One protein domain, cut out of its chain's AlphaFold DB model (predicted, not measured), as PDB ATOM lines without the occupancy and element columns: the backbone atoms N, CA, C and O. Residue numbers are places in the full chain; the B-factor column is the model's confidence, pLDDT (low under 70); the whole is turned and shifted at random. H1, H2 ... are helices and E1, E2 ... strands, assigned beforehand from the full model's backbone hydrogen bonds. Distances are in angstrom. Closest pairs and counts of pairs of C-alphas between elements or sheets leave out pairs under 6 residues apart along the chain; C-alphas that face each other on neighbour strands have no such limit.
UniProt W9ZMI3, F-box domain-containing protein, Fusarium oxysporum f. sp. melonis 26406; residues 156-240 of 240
ATOM      1  N   MET A 156     145.553 170.796 165.738       91.69
ATOM      2  CA  MET A 156     145.763 169.357 165.789       91.69
ATOM      3  C   MET A 156     144.788 168.669 164.835       91.69
ATOM      4  O   MET A 156     143.670 169.137 164.632       91.69
ATOM      5  N   MET A 157     145.204 167.550 164.255       91.75
ATOM      6  CA  MET A 157     144.354 166.694 163.428       91.75
ATOM      7  C   MET A 157     144.671 165.225 163.689       91.75
ATOM      8  O   MET A 157     145.745 164.902 164.191       91.75
ATOM      9  N   THR A 158     143.762 164.316 163.345       93.62
ATOM     10  CA  THR A 158     144.033 162.881 163.499       93.62
ATOM     11  C   THR A 158     145.099 162.412 162.496       93.62
ATOM     12  O   THR A 158     145.218 162.993 161.411       93.62
ATOM     13  N   PRO A 159     145.845 161.326 162.779       93.88
ATOM     14  CA  PRO A 159     146.761 160.721 161.810       93.88
ATOM     15  C   PRO A 159     146.101 160.431 160.452       93.88
ATOM     16  O   PRO A 159     146.692 160.686 159.406       93.88
ATOM     17  N   LYS A 160     144.835 159.989 160.455       89.00
ATOM     18  CA  LYS A 160     144.036 159.761 159.238       89.00
ATOM     19  C   LYS A 160     143.774 161.054 158.457       89.00
ATOM     20  O   LYS A 160     143.813 161.064 157.232       89.00
ATOM     21  N   MET A 161     143.511 162.160 159.148       87.56
ATOM     22  CA  MET A 161     143.396 163.467 158.500       87.56
ATOM     23  C   MET A 161     144.739 163.921 157.926       87.56
ATOM     24  O   MET A 161     144.763 164.486 156.838       87.56
ATOM     25  N   ALA A 162     145.856 163.641 158.604       88.94
ATOM     26  CA  ALA A 162     147.181 163.978 158.091       88.94
ATOM     27  C   ALA A 162     147.493 163.224 156.788       88.94
ATOM     28  O   ALA A 162     147.918 163.841 155.810       88.94
ATOM     29  N   THR A 163     147.207 161.922 156.710       89.06
ATOM     30  CA  THR A 163     147.417 161.177 155.457       89.06
ATOM     31  C   THR A 163     146.580 161.734 154.306       89.06
ATOM     32  O   THR A 163     147.041 161.812 153.166       89.06
ATOM     33  N   TRP A 164     145.371 162.208 154.612       79.75
ATOM     34  CA  TRP A 164     144.450 162.761 153.629       79.75
ATOM     35  C   TRP A 164     144.798 164.179 153.164       79.75
ATOM     36  O   TRP A 164     144.973 164.418 151.968       79.75
ATOM     37  N   TYR A 165     144.892 165.127 154.097       79.69
ATOM     38  CA  TYR A 165     145.000 166.558 153.796       79.69
ATOM     39  C   TYR A 165     146.410 166.990 153.403       79.69
ATOM     40  O   TYR A 165     146.554 167.941 152.635       79.69
ATOM     41  N   VAL A 166     147.445 166.322 153.925       80.19
ATOM     42  CA  VAL A 166     148.849 166.650 153.621       80.19
ATOM     43  C   VAL A 166     149.578 165.545 152.855       80.19
ATOM     44  O   VAL A 166     150.791 165.621 152.691       80.19
ATOM     45  N   ARG A 167     148.846 164.552 152.327       85.38
ATOM     46  CA  ARG A 167     149.379 163.528 151.406       85.38
ATOM     47  C   ARG A 167     150.608 162.801 151.955       85.38
ATOM     48  O   ARG A 167     151.550 162.519 151.218       85.38
ATOM     49  N   LEU A 168     150.592 162.513 153.251       88.94
ATOM     50  CA  LEU A 168     151.600 161.684 153.899       88.94
ATOM     51  C   LEU A 168     151.144 160.224 153.927       88.94
ATOM     52  O   LEU A 168     149.963 159.919 154.072       88.94
ATOM     53  N   THR A 169     152.088 159.298 153.821       93.19
ATOM     54  CA  THR A 169     151.830 157.878 154.081       93.19
ATOM     55  C   THR A 169     151.718 157.620 155.583       93.19
ATOM     56  O   THR A 169     152.238 158.381 156.397       93.19
ATOM     57  N   HIS A 170     151.102 156.500 155.974       93.56
ATOM     58  CA  HIS A 170     151.017 156.114 157.386       93.56
ATOM     59  C   HIS A 170     152.400 156.031 158.055       93.56
ATOM     60  O   HIS A 170     152.582 156.523 159.164       93.56
ATOM     61  N   ARG A 171     153.400 155.480 157.347       94.56
ATOM     62  CA  ARG A 171     154.786 155.382 157.836       94.56
ATOM     63  C   ARG A 171     155.416 156.753 158.079       94.56
ATOM     64  O   ARG A 171     156.097 156.929 159.077       94.56
ATOM     65  N   GLN A 172     155.164 157.723 157.201       94.88
ATOM     66  CA  GLN A 172     155.650 159.096 157.374       94.88
ATOM     67  C   GLN A 172     154.940 159.811 158.527       94.88
ATOM     68  O   GLN A 172     155.566 160.543 159.277       94.88
ATOM     69  N   VAL A 173     153.638 159.589 158.723       94.50
ATOM     70  CA  VAL A 173     152.935 160.183 159.870       94.50
ATOM     71  C   VAL A 173     153.478 159.641 161.196       94.50
ATOM     72  O   VAL A 173     153.605 160.401 162.148       94.50
ATOM     73  N   GLN A 174     153.864 158.364 161.251       94.06
ATOM     74  CA  GLN A 174     154.459 157.747 162.443       94.06
ATOM     75  C   GLN A 174     155.833 158.308 162.837       94.06
ATOM     76  O   GLN A 174     156.254 158.090 163.969       94.06
ATOM     77  N   THR A 175     156.535 159.027 161.952       94.44
ATOM     78  CA  THR A 175     157.794 159.700 162.321       94.44
ATOM     79  C   THR A 175     157.564 161.038 163.022       94.44
ATOM     80  O   THR A 175     158.510 161.634 163.531       94.44
ATOM     81  N   LEU A 176     156.333 161.553 163.015       94.56
ATOM     82  CA  LEU A 176     155.971 162.789 163.703       94.56
ATOM     83  C   LEU A 176     155.669 162.509 165.181       94.56
ATOM     84  O   LEU A 176     155.224 161.412 165.513       94.56
ATOM     85  N   PRO A 177     155.808 163.509 166.070       95.00
ATOM     86  CA  PRO A 177     155.269 163.417 167.417       95.00
ATOM     87  C   PRO A 177     153.751 163.246 167.376       95.00
ATOM     88  O   PRO A 177     153.012 164.161 166.993       95.00
ATOM     89  N   ILE A 178     153.298 162.056 167.763       95.94
ATOM     90  CA  ILE A 178     151.884 161.740 167.933       95.94
ATOM     91  C   ILE A 178     151.527 161.987 169.393       95.94
ATOM     92  O   ILE A 178     152.084 161.369 170.296       95.94
ATOM     93  N   MET A 179     150.600 162.911 169.601       96.38
ATOM     94  CA  MET A 179     150.075 163.259 170.908       96.38
ATOM     95  C   MET A 179     148.819 162.438 171.194       96.38
ATOM     96  O   MET A 179     147.892 162.427 170.383       96.38
ATOM     97  N   ASP A 180     148.751 161.832 172.371       95.06
ATOM     98  CA  ASP A 180     147.521 161.228 172.876       95.06
ATOM     99  C   ASP A 180     146.668 162.292 173.578       95.06
ATOM    100  O   ASP A 180     147.147 163.028 174.454       95.06
ATOM    101  N   LEU A 181     145.392 162.392 173.193       90.56
ATOM    102  CA  LEU A 181     144.434 163.225 173.910       90.56
ATOM    103  C   LEU A 181     144.188 162.633 175.301       90.56
ATOM    104  O   LEU A 181     143.887 161.450 175.447       90.56
ATOM    105  N   ILE A 182     144.244 163.481 176.325       88.31
ATOM    106  CA  ILE A 182     143.865 163.082 177.679       88.31
ATOM    107  C   ILE A 182     142.326 163.078 177.776       88.31
ATOM    108  O   ILE A 182     141.698 164.077 177.439       88.31
ATOM    109  N   PRO A 183     141.668 162.010 178.239       87.19
ATOM    110  CA  PRO A 183     140.221 162.037 178.421       87.19
ATOM    111  C   PRO A 183     139.818 163.093 179.454       87.19
ATOM    112  O   PRO A 183     140.487 163.265 180.478       87.19
ATOM    113  N   GLY A 184     138.739 163.819 179.187       84.69
ATOM    114  CA  GLY A 184     138.290 164.899 180.052       84.69
ATOM    115  C   GLY A 184     137.289 165.842 179.403       84.69
ATOM    116  O   GLY A 184     136.867 165.668 178.257       84.69
ATOM    117  N   ILE A 185     136.912 166.853 180.180       82.00
ATOM    118  CA  ILE A 185     136.047 167.946 179.743       82.00
ATOM    119  C   ILE A 185     136.945 169.134 179.432       82.00
ATOM    120  O   ILE A 185     137.706 169.581 180.287       82.00
ATOM    121  N   TYR A 186     136.846 169.635 178.210       79.50
ATOM    122  CA  TYR A 186     137.638 170.754 177.732       79.50
ATOM    123  C   TYR A 186     136.741 171.959 177.501       79.50
ATOM    124  O   TYR A 186     135.705 171.866 176.845       79.50
ATOM    125  N   SER A 187     137.160 173.102 178.035       73.75
ATOM    126  CA  SER A 187     136.548 174.395 177.760       73.75
ATOM    127  C   SER A 187     137.621 175.470 177.851       73.75
ATOM    128  O   SER A 187     138.248 175.639 178.896       73.75
ATOM    129  N   LEU A 188     137.872 176.142 176.728       69.06
ATOM    130  CA  LEU A 188     138.797 177.276 176.640       69.06
ATOM    131  C   LEU A 188     138.083 178.500 176.053       69.06
ATOM    132  O   LEU A 188     138.064 179.567 176.656       69.06
ATOM    133  N   ARG A 189     137.466 178.347 174.873       69.94
ATOM    134  CA  ARG A 189     136.648 179.376 174.212       69.94
ATOM    135  C   ARG A 189     135.498 178.674 173.488       69.94
ATOM    136  O   ARG A 189     135.674 178.223 172.362       69.94
ATOM    137  N   GLY A 190     134.356 178.514 174.154       70.38
ATOM    138  CA  GLY A 190     133.184 177.843 173.583       70.38
ATOM    139  C   GLY A 190     132.451 176.928 174.569       70.38
ATOM    140  O   GLY A 190     132.744 176.968 175.765       70.38
ATOM    141  N   PRO A 191     131.485 176.130 174.077       75.56
ATOM    142  CA  PRO A 191     130.781 175.152 174.896       75.56
ATOM    143  C   PRO A 191     131.733 174.050 175.369       75.56
ATOM    144  O   PRO A 191     132.740 173.760 174.722       75.56
ATOM    145  N   GLU A 192     131.400 173.432 176.499       81.44
ATOM    146  CA  GLU A 192     132.165 172.306 177.025       81.44
ATOM    147  C   GLU A 192     132.134 171.130 176.041       81.44
ATOM    148  O   GLU A 192     131.070 170.692 175.602       81.44
ATOM    149  N   THR A 193     133.310 170.600 175.706       81.44
ATOM    150  CA  THR A 193     133.451 169.389 174.893       81.44
ATOM    151  C   THR A 193     133.952 168.247 175.756       81.44
ATOM    152  O   THR A 193     134.981 168.372 176.425       81.44
ATOM    153  N   VAL A 194     133.239 167.125 175.727       83.81
ATOM    154  CA  VAL A 194     133.596 165.919 176.478       83.81
ATOM    155  C   VAL A 194     134.307 164.943 175.552       83.81
ATOM    156  O   VAL A 194     133.772 164.555 174.515       83.81
ATOM    157  N   HIS A 195     135.498 164.509 175.952       83.88
ATOM    158  CA  HIS A 195     136.235 163.440 175.291       83.88
ATOM    159  C   HIS A 195     136.435 162.287 176.274       83.88
ATOM    160  O   HIS A 195     137.241 162.384 177.197       83.88
ATOM    161  N   GLY A 196     135.665 161.211 176.095       81.94
ATOM    162  CA  GLY A 196     135.711 160.032 176.970       81.94
ATOM    163  C   GLY A 196     136.815 159.033 176.622       81.94
ATOM    164  O   GLY A 196     137.236 158.268 177.484       81.94
ATOM    165  N   GLU A 197     137.307 159.058 175.384       85.88
ATOM    166  CA  GLU A 197     138.288 158.098 174.876       85.88
ATOM    167  C   GLU A 197     139.610 158.777 174.516       85.88
ATOM    168  O   GLU A 197     139.651 159.946 174.120       85.88
ATOM    169  N   VAL A 198     140.697 158.017 174.642       88.69
ATOM    170  CA  VAL A 198     142.016 158.423 174.153       88.69
ATOM    171  C   VAL A 198     142.035 158.263 172.637       88.69
ATOM    172  O   VAL A 198     141.723 157.193 172.119       88.69
ATOM    173  N   PHE A 199     142.461 159.300 171.924       91.44
ATOM    174  CA  PHE A 199     142.775 159.191 170.504       91.44
ATOM    175  C   PHE A 199     143.985 160.039 170.132       91.44
ATOM    176  O   PHE A 199     144.379 160.966 170.841       91.44
ATOM    177  N   GLN A 200     144.570 159.685 168.994       95.62
ATOM    178  CA  GLN A 200     145.831 160.228 168.522       95.62
ATOM    179  C   GLN A 200     145.641 161.498 167.705       95.62
ATOM    180  O   GLN A 200     144.748 161.605 166.856       95.62
ATOM    181  N   LEU A 201     146.548 162.438 167.924       95.69
ATOM    182  CA  LEU A 201     146.579 163.742 167.292       95.69
ATOM    183  C   LEU A 201     147.992 164.068 166.810       95.69
ATOM    184  O   LEU A 201     148.990 163.718 167.430       95.69
ATOM    185  N   VAL A 202     148.067 164.797 165.705       96.25
ATOM    186  CA  VAL A 202     149.308 165.279 165.100       96.25
ATOM    187  C   VAL A 202     149.170 166.771 164.832       96.25
ATOM    188  O   VAL A 202     148.118 167.247 164.394       96.25
ATOM    189  N   ASN A 203     150.239 167.520 165.090       95.44
ATOM    190  CA  ASN A 203     150.274 168.954 164.839       95.44
ATOM    191  C   ASN A 203     150.319 169.270 163.330       95.44
ATOM    192  O   ASN A 203     151.104 168.699 162.568       95.44
ATOM    193  N   VAL A 204     149.509 170.242 162.901       92.06
ATOM    194  CA  VAL A 204     149.389 170.636 161.490       92.06
ATOM    195  C   VAL A 204     150.677 171.249 160.934       92.06
ATOM    196  O   VAL A 204     151.058 170.918 159.812       92.06
ATOM    197  N   LYS A 205     151.369 172.124 161.679       91.69
ATOM    198  CA  LYS A 205     152.654 172.726 161.260       91.69
ATOM    199  C   LYS A 205     153.712 171.647 161.014       91.69
ATOM    200  O   LYS A 205     154.387 171.705 159.988       91.69
ATOM    201  N   MET A 206     153.822 170.654 161.893       93.62
ATOM    202  CA  MET A 206     154.776 169.548 161.743       93.62
ATOM    203  C   MET A 206     154.441 168.655 160.549       93.62
ATOM    204  O   MET A 206     155.309 168.391 159.721       93.62
ATOM    205  N   ALA A 207     153.174 168.262 160.409       92.81
ATOM    206  CA  ALA A 207     152.737 167.434 159.290       92.81
ATOM    207  C   ALA A 207     152.926 168.148 157.941       92.81
ATOM    208  O   ALA A 207     153.393 167.546 156.978       92.81
ATOM    209  N   LYS A 208     152.641 169.455 157.873       88.88
ATOM    210  CA  LYS A 208     152.910 170.264 156.675       88.88
ATOM    211  C   LYS A 208     154.396 170.375 156.368       88.88
ATOM    212  O   LYS A 208     154.758 170.284 155.202       88.88
ATOM    213  N   ARG A 209     155.248 170.570 157.379       92.19
ATOM    214  CA  ARG A 209     156.702 170.631 157.185       92.19
ATOM    215  C   ARG A 209     157.217 169.336 156.558       92.19
ATOM    216  O   ARG A 209     157.843 169.400 155.508       92.19
ATOM    217  N   LEU A 210     156.848 168.189 157.127       93.19
ATOM    218  CA  LEU A 210     157.225 166.887 156.580       93.19
ATOM    219  C   LEU A 210     156.666 166.673 155.166       93.19
ATOM    220  O   LEU A 210     157.358 166.165 154.294       93.19
ATOM    221  N   ALA A 211     155.430 167.097 154.903       88.38
ATOM    222  CA  ALA A 211     154.859 167.004 153.564       88.38
ATOM    223  C   ALA A 211     155.637 167.843 152.539       88.38
ATOM    224  O   ALA A 211     155.860 167.384 151.424       88.38
ATOM    225  N   ILE A 212     156.094 169.043 152.898       88.56
ATOM    226  CA  ILE A 212     156.934 169.864 152.013       88.56
ATOM    227  C   ILE A 212     158.277 169.178 151.749       88.56
ATOM    228  O   ILE A 212     158.728 169.183 150.610       88.56
ATOM    229  N   GLU A 213     158.891 168.571 152.768       91.81
ATOM    230  CA  GLU A 213     160.141 167.815 152.619       91.81
ATOM    231  C   GLU A 213     159.969 166.621 151.667       91.81
ATOM    232  O   GLU A 213     160.807 166.394 150.800       91.81
ATOM    233  N   VAL A 214     158.849 165.899 151.771       90.62
ATOM    234  CA  VAL A 214     158.535 164.737 150.922       90.62
ATOM    235  C   VAL A 214     158.178 165.138 149.488       90.62
ATOM    236  O   VAL A 214     158.638 164.507 148.540       90.62
ATOM    237  N   HIS A 215     157.348 166.169 149.308       84.38
ATOM    238  CA  HIS A 215     156.837 166.600 147.996       84.38
ATOM    239  C   HIS A 215     157.733 167.651 147.314       84.38
ATOM    240  O   HIS A 215     157.439 168.116 146.209       84.38
ATOM    241  N   GLY A 216     158.814 168.066 147.975       84.06
ATOM    242  CA  GLY A 216     159.806 169.040 147.512       84.06
ATOM    243  C   GLY A 216     159.351 170.503 147.539       84.06
ATOM    244  O   GLY A 216     160.185 171.402 147.628       84.06
ATOM    245  N   SER A 217     158.046 170.793 147.465       80.62
ATOM    246  CA  SER A 217     157.533 172.165 147.561       80.62
ATOM    247  C   SER A 217     156.064 172.243 147.988       80.62
ATOM    248  O   SER A 217     155.280 171.310 147.805       80.62
ATOM    249  N   MET A 218     155.661 173.414 148.493       72.81
ATOM    250  CA  MET A 218     154.256 173.709 148.815       72.81
ATOM    251  C   MET A 218     153.342 173.671 147.579       72.81
ATOM    252  O   MET A 218     152.170 173.319 147.693       72.81
ATOM    253  N   LYS A 219     153.862 174.028 146.396       72.75
ATOM    254  CA  LYS A 219     153.091 173.992 145.142       72.75
ATOM    255  C   LYS A 219     152.716 172.552 144.794       72.75
ATOM    256  O   LYS A 219     151.535 172.249 144.673       72.75
ATOM    257  N   ASN A 220     153.704 171.658 144.811       75.19
ATOM    258  CA  ASN A 220     153.513 170.235 144.531       75.19
ATOM    259  C   ASN A 220     152.543 169.573 145.521       75.19
ATOM    260  O   ASN A 220     151.717 168.748 145.129       75.19
ATOM    261  N   LEU A 221     152.610 169.958 146.800       71.25
ATOM    262  CA  LEU A 221     151.660 169.505 147.813       71.25
ATOM    263  C   LEU A 221     150.225 169.943 147.483       71.25
ATOM    264  O   LEU A 221     149.308 169.124 147.511       71.25
ATOM    265  N   ASN A 222     150.023 171.219 147.147       70.56
ATOM    266  CA  ASN A 222     148.701 171.740 146.801       70.56
ATOM    267  C   ASN A 222     148.138 171.076 145.539       70.56
ATOM    268  O   ASN A 222     146.963 170.707 145.527       70.56
ATOM    269  N   ASP A 223     148.964 170.867 144.517       69.88
ATOM    270  CA  ASP A 223     148.565 170.200 143.274       69.88
ATOM    271  C   ASP A 223     148.162 168.740 143.534       69.88
ATOM    272  O   ASP A 223     147.110 168.283 143.078       69.88
ATOM    273  N   SER A 224     148.921 168.039 144.382       64.19
ATOM    274  CA  SER A 224     148.620 166.669 144.817       64.19
ATOM    275  C   SER A 224     147.330 166.579 145.642       64.19
ATOM    276  O   SER A 224     146.562 165.621 145.522       64.19
ATOM    277  N   THR A 225     147.050 167.577 146.484       64.50
ATOM    278  CA  THR A 225     145.806 167.643 147.265       64.50
ATOM    279  C   THR A 225     144.596 167.942 146.384       64.50
ATOM    280  O   THR A 225     143.569 167.275 146.537       64.50
ATOM    281  N   ARG A 226     144.725 168.862 145.419       61.06
ATOM    282  CA  ARG A 226     143.675 169.195 144.442       61.06
ATOM    283  C   ARG A 226     143.326 168.010 143.546       61.06
ATOM    284  O   ARG A 226     142.146 167.725 143.374       61.06
ATOM    285  N   ALA A 227     144.320 167.278 143.039       60.16
ATOM    286  CA  ALA A 227     144.114 166.152 142.122       60.16
ATOM    287  C   ALA A 227     143.226 165.031 142.694       60.16
ATOM    288  O   ALA A 227     142.571 164.312 141.944       60.16
ATOM    289  N   VAL A 228     143.185 164.877 144.017       57.72
ATOM    290  CA  VAL A 228     142.343 163.879 144.687       57.72
ATOM    291  C   VAL A 228     140.982 164.446 145.080       57.72
ATOM    292  O   VAL A 228     140.012 163.704 145.006       57.72
ATOM    293  N   HIS A 229     140.881 165.734 145.433       55.28
ATOM    294  CA  HIS A 229     139.574 166.375 145.635       55.28
ATOM    295  C   HIS A 229     138.714 166.228 144.376       55.28
ATOM    296  O   HIS A 229     137.602 165.714 144.450       55.28
ATOM    297  N   TYR A 230     139.306 166.500 143.206       49.03
ATOM    298  CA  TYR A 230     138.656 166.250 141.923       49.03
ATOM    299  C   TYR A 230     138.306 164.773 141.712       49.03
ATOM    300  O   TYR A 230     137.230 164.486 141.207       49.03
ATOM    301  N   ARG A 231     139.168 163.826 142.113       52.47
ATOM    302  CA  ARG A 231     138.944 162.374 141.938       52.47
ATOM    303  C   ARG A 231     137.811 161.822 142.816       52.47
ATOM    304  O   ARG A 231     137.171 160.844 142.447       52.47
ATOM    305  N   LEU A 232     137.565 162.456 143.961       50.59
ATOM    306  CA  LEU A 232     136.480 162.114 144.883       50.59
ATOM    307  C   LEU A 232     135.156 162.736 144.449       50.59
ATOM    308  O   LEU A 232     134.131 162.066 144.492       50.59
ATOM    309  N   GLU A 233     135.184 163.984 143.980       49.28
ATOM    310  CA  GLU A 233     134.003 164.664 143.434       49.28
ATOM    311  C   GLU A 233     133.545 164.066 142.097       49.28
ATOM    312  O   GLU A 233     132.360 164.105 141.786       49.28
ATOM    313  N   SER A 234     134.452 163.461 141.322       46.25
ATOM    314  CA  SER A 234     134.125 162.781 140.058       46.25
ATOM    315  C   SER A 234     133.732 161.303 140.214       46.25
ATOM    316  O   SER A 234     133.560 160.613 139.212       46.25
ATOM    317  N   GLY A 235     133.562 160.798 141.444       45.88
ATOM    318  CA  GLY A 235     133.023 159.452 141.691       45.88
ATOM    319  C   GLY A 235     133.908 158.284 141.225       45.88
ATOM    320  O   GLY A 235     133.447 157.147 141.188       45.88
ATOM    321  N   LEU A 236     135.180 158.525 140.894       48.72
ATOM    322  CA  LEU A 236     136.121 157.528 140.354       48.72
ATOM    323  C   LEU A 236     137.041 156.930 141.436       48.72
ATOM    324  O   LEU A 236     138.239 156.734 141.230       48.72
ATOM    325  N   GLY A 237     136.479 156.646 142.612       39.03
ATOM    326  CA  GLY A 237     137.165 155.983 143.724       39.03
ATOM    327  C   GLY A 237     136.510 154.651 144.078       39.03
ATOM    328  O   GLY A 237     135.821 154.559 145.089       39.03
ATOM    329  N   THR A 238     136.704 153.629 143.244       36.78
ATOM    330  CA  THR A 238     136.374 152.237 143.581       36.78
ATOM    331  C   THR A 238     137.234 151.727 144.735       36.78
ATOM    332  O   THR A 238     138.423 152.030 144.822       36.78
ATOM    333  N   ALA A 239     136.585 150.939 145.591       32.72
ATOM    334  CA  ALA A 239     137.126 150.211 146.729       32.72
ATOM    335  C   ALA A 239     138.449 149.476 146.446       32.72
ATOM    336  O   ALA A 239     138.547 148.770 145.442       32.72
ATOM    337  N   LEU A 240     139.409 149.621 147.370       32.00
ATOM    338  CA  LEU A 240     140.150 148.562 148.083       32.00
ATOM    339  C   LEU A 240     141.170 149.194 149.043       32.00
ATOM    340  O   LEU A 240     141.962 150.054 148.594       32.00
TER     341      LEU A 240
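Overview. This is residues 156 to 240 of the 240 residues of the protein "F-box domain-containing protein" of Fusarium oxysporum f. sp. melonis 26406 (UniProt W9ZMI3). A small, loose domain has the short helix H1 near its middle, with a two-stranded strip, E1 and E4, at the beginning of H1 and an arm beyond this strip that ends in the hairpin E2 and E3. From E4 the chain runs straight into H3, which turns a corner into the longest helix, H4, at the end of the domain away from the hairpin; residues 187 to 192 and 230 to 235 stick out. The printed part has 85 residues with four named helices and four named strands, in the order H1, H2, E1, E2, E3, E4, H3, H4, and its class is mixed, helices and strands. The two sheets, E1 with E4 and E2 with E3, are antiparallel. The whole is loose, with a radius of gyration of the C-alphas of 15.6 A and spans of 39 by 30 by 27 A.

Arrangement. Residues 156 to 157 pair antiparallel with residues 202 to 203 of E4, residues 200 to 203. H1, residues 159 to 165, touches H2, residues 170 to 173; their closest C-alphas, of Pro 159 and Val 173, are 6.5 A apart. The closest C-alphas of H1 and E4, of Pro 159 and Val 202, are 6.2 A apart. E1, residues 178 to 180, is the antiparallel neighbour of E4, with N 179 and O 201 within hydrogen-bond range at 2.8 A. E2, residues 184 to 186, and E3, residues 193 to 195, form a hairpin, with N 184 and O 195 at 2.9 A, within hydrogen-bond range. E1 and E2 are apart, and so are E3 and E4. H3, residues 204 to 215, is close to H1 but not clearly touching; their closest C-alphas, of Ala 162 and Ala 207, are 6.7 A apart. H3 and H4, residues 218 to 233, touch only at the corner, about perpendicular at 83 degrees, with the C-alphas of Ile 212 and Met 218 closest at 5.7 A. H3 touches H4 with residues 211 to 215 alone, and H4 touches H3 with residues 218 to 221 alone. Every O i to N i+4 pair is within hydrogen-bond range in H1 and H3, and 11 of 12 are in H4; H2 is too short for such a pair.

Along the chain. H1 begins at C-alpha 159, (146.761, 160.721, 161.810), and is 10.1 A long. H2 and the strands E1, E2 and E3 are shorter. E4 is 10.5 A long, H3 15.9 A and H4 22.8 A. H4 ends at C-alpha 233, (134.003, 164.664, 143.434).

Size, cuts and confidence. The C-alphas of Leu 188 and Thr 238, the two farthest apart, are 41.5 A from each other. The printed part has no cut and no long link. Its mean pLDDT is 79.3; residues 188 to 189 and 223 to 240 are under 70.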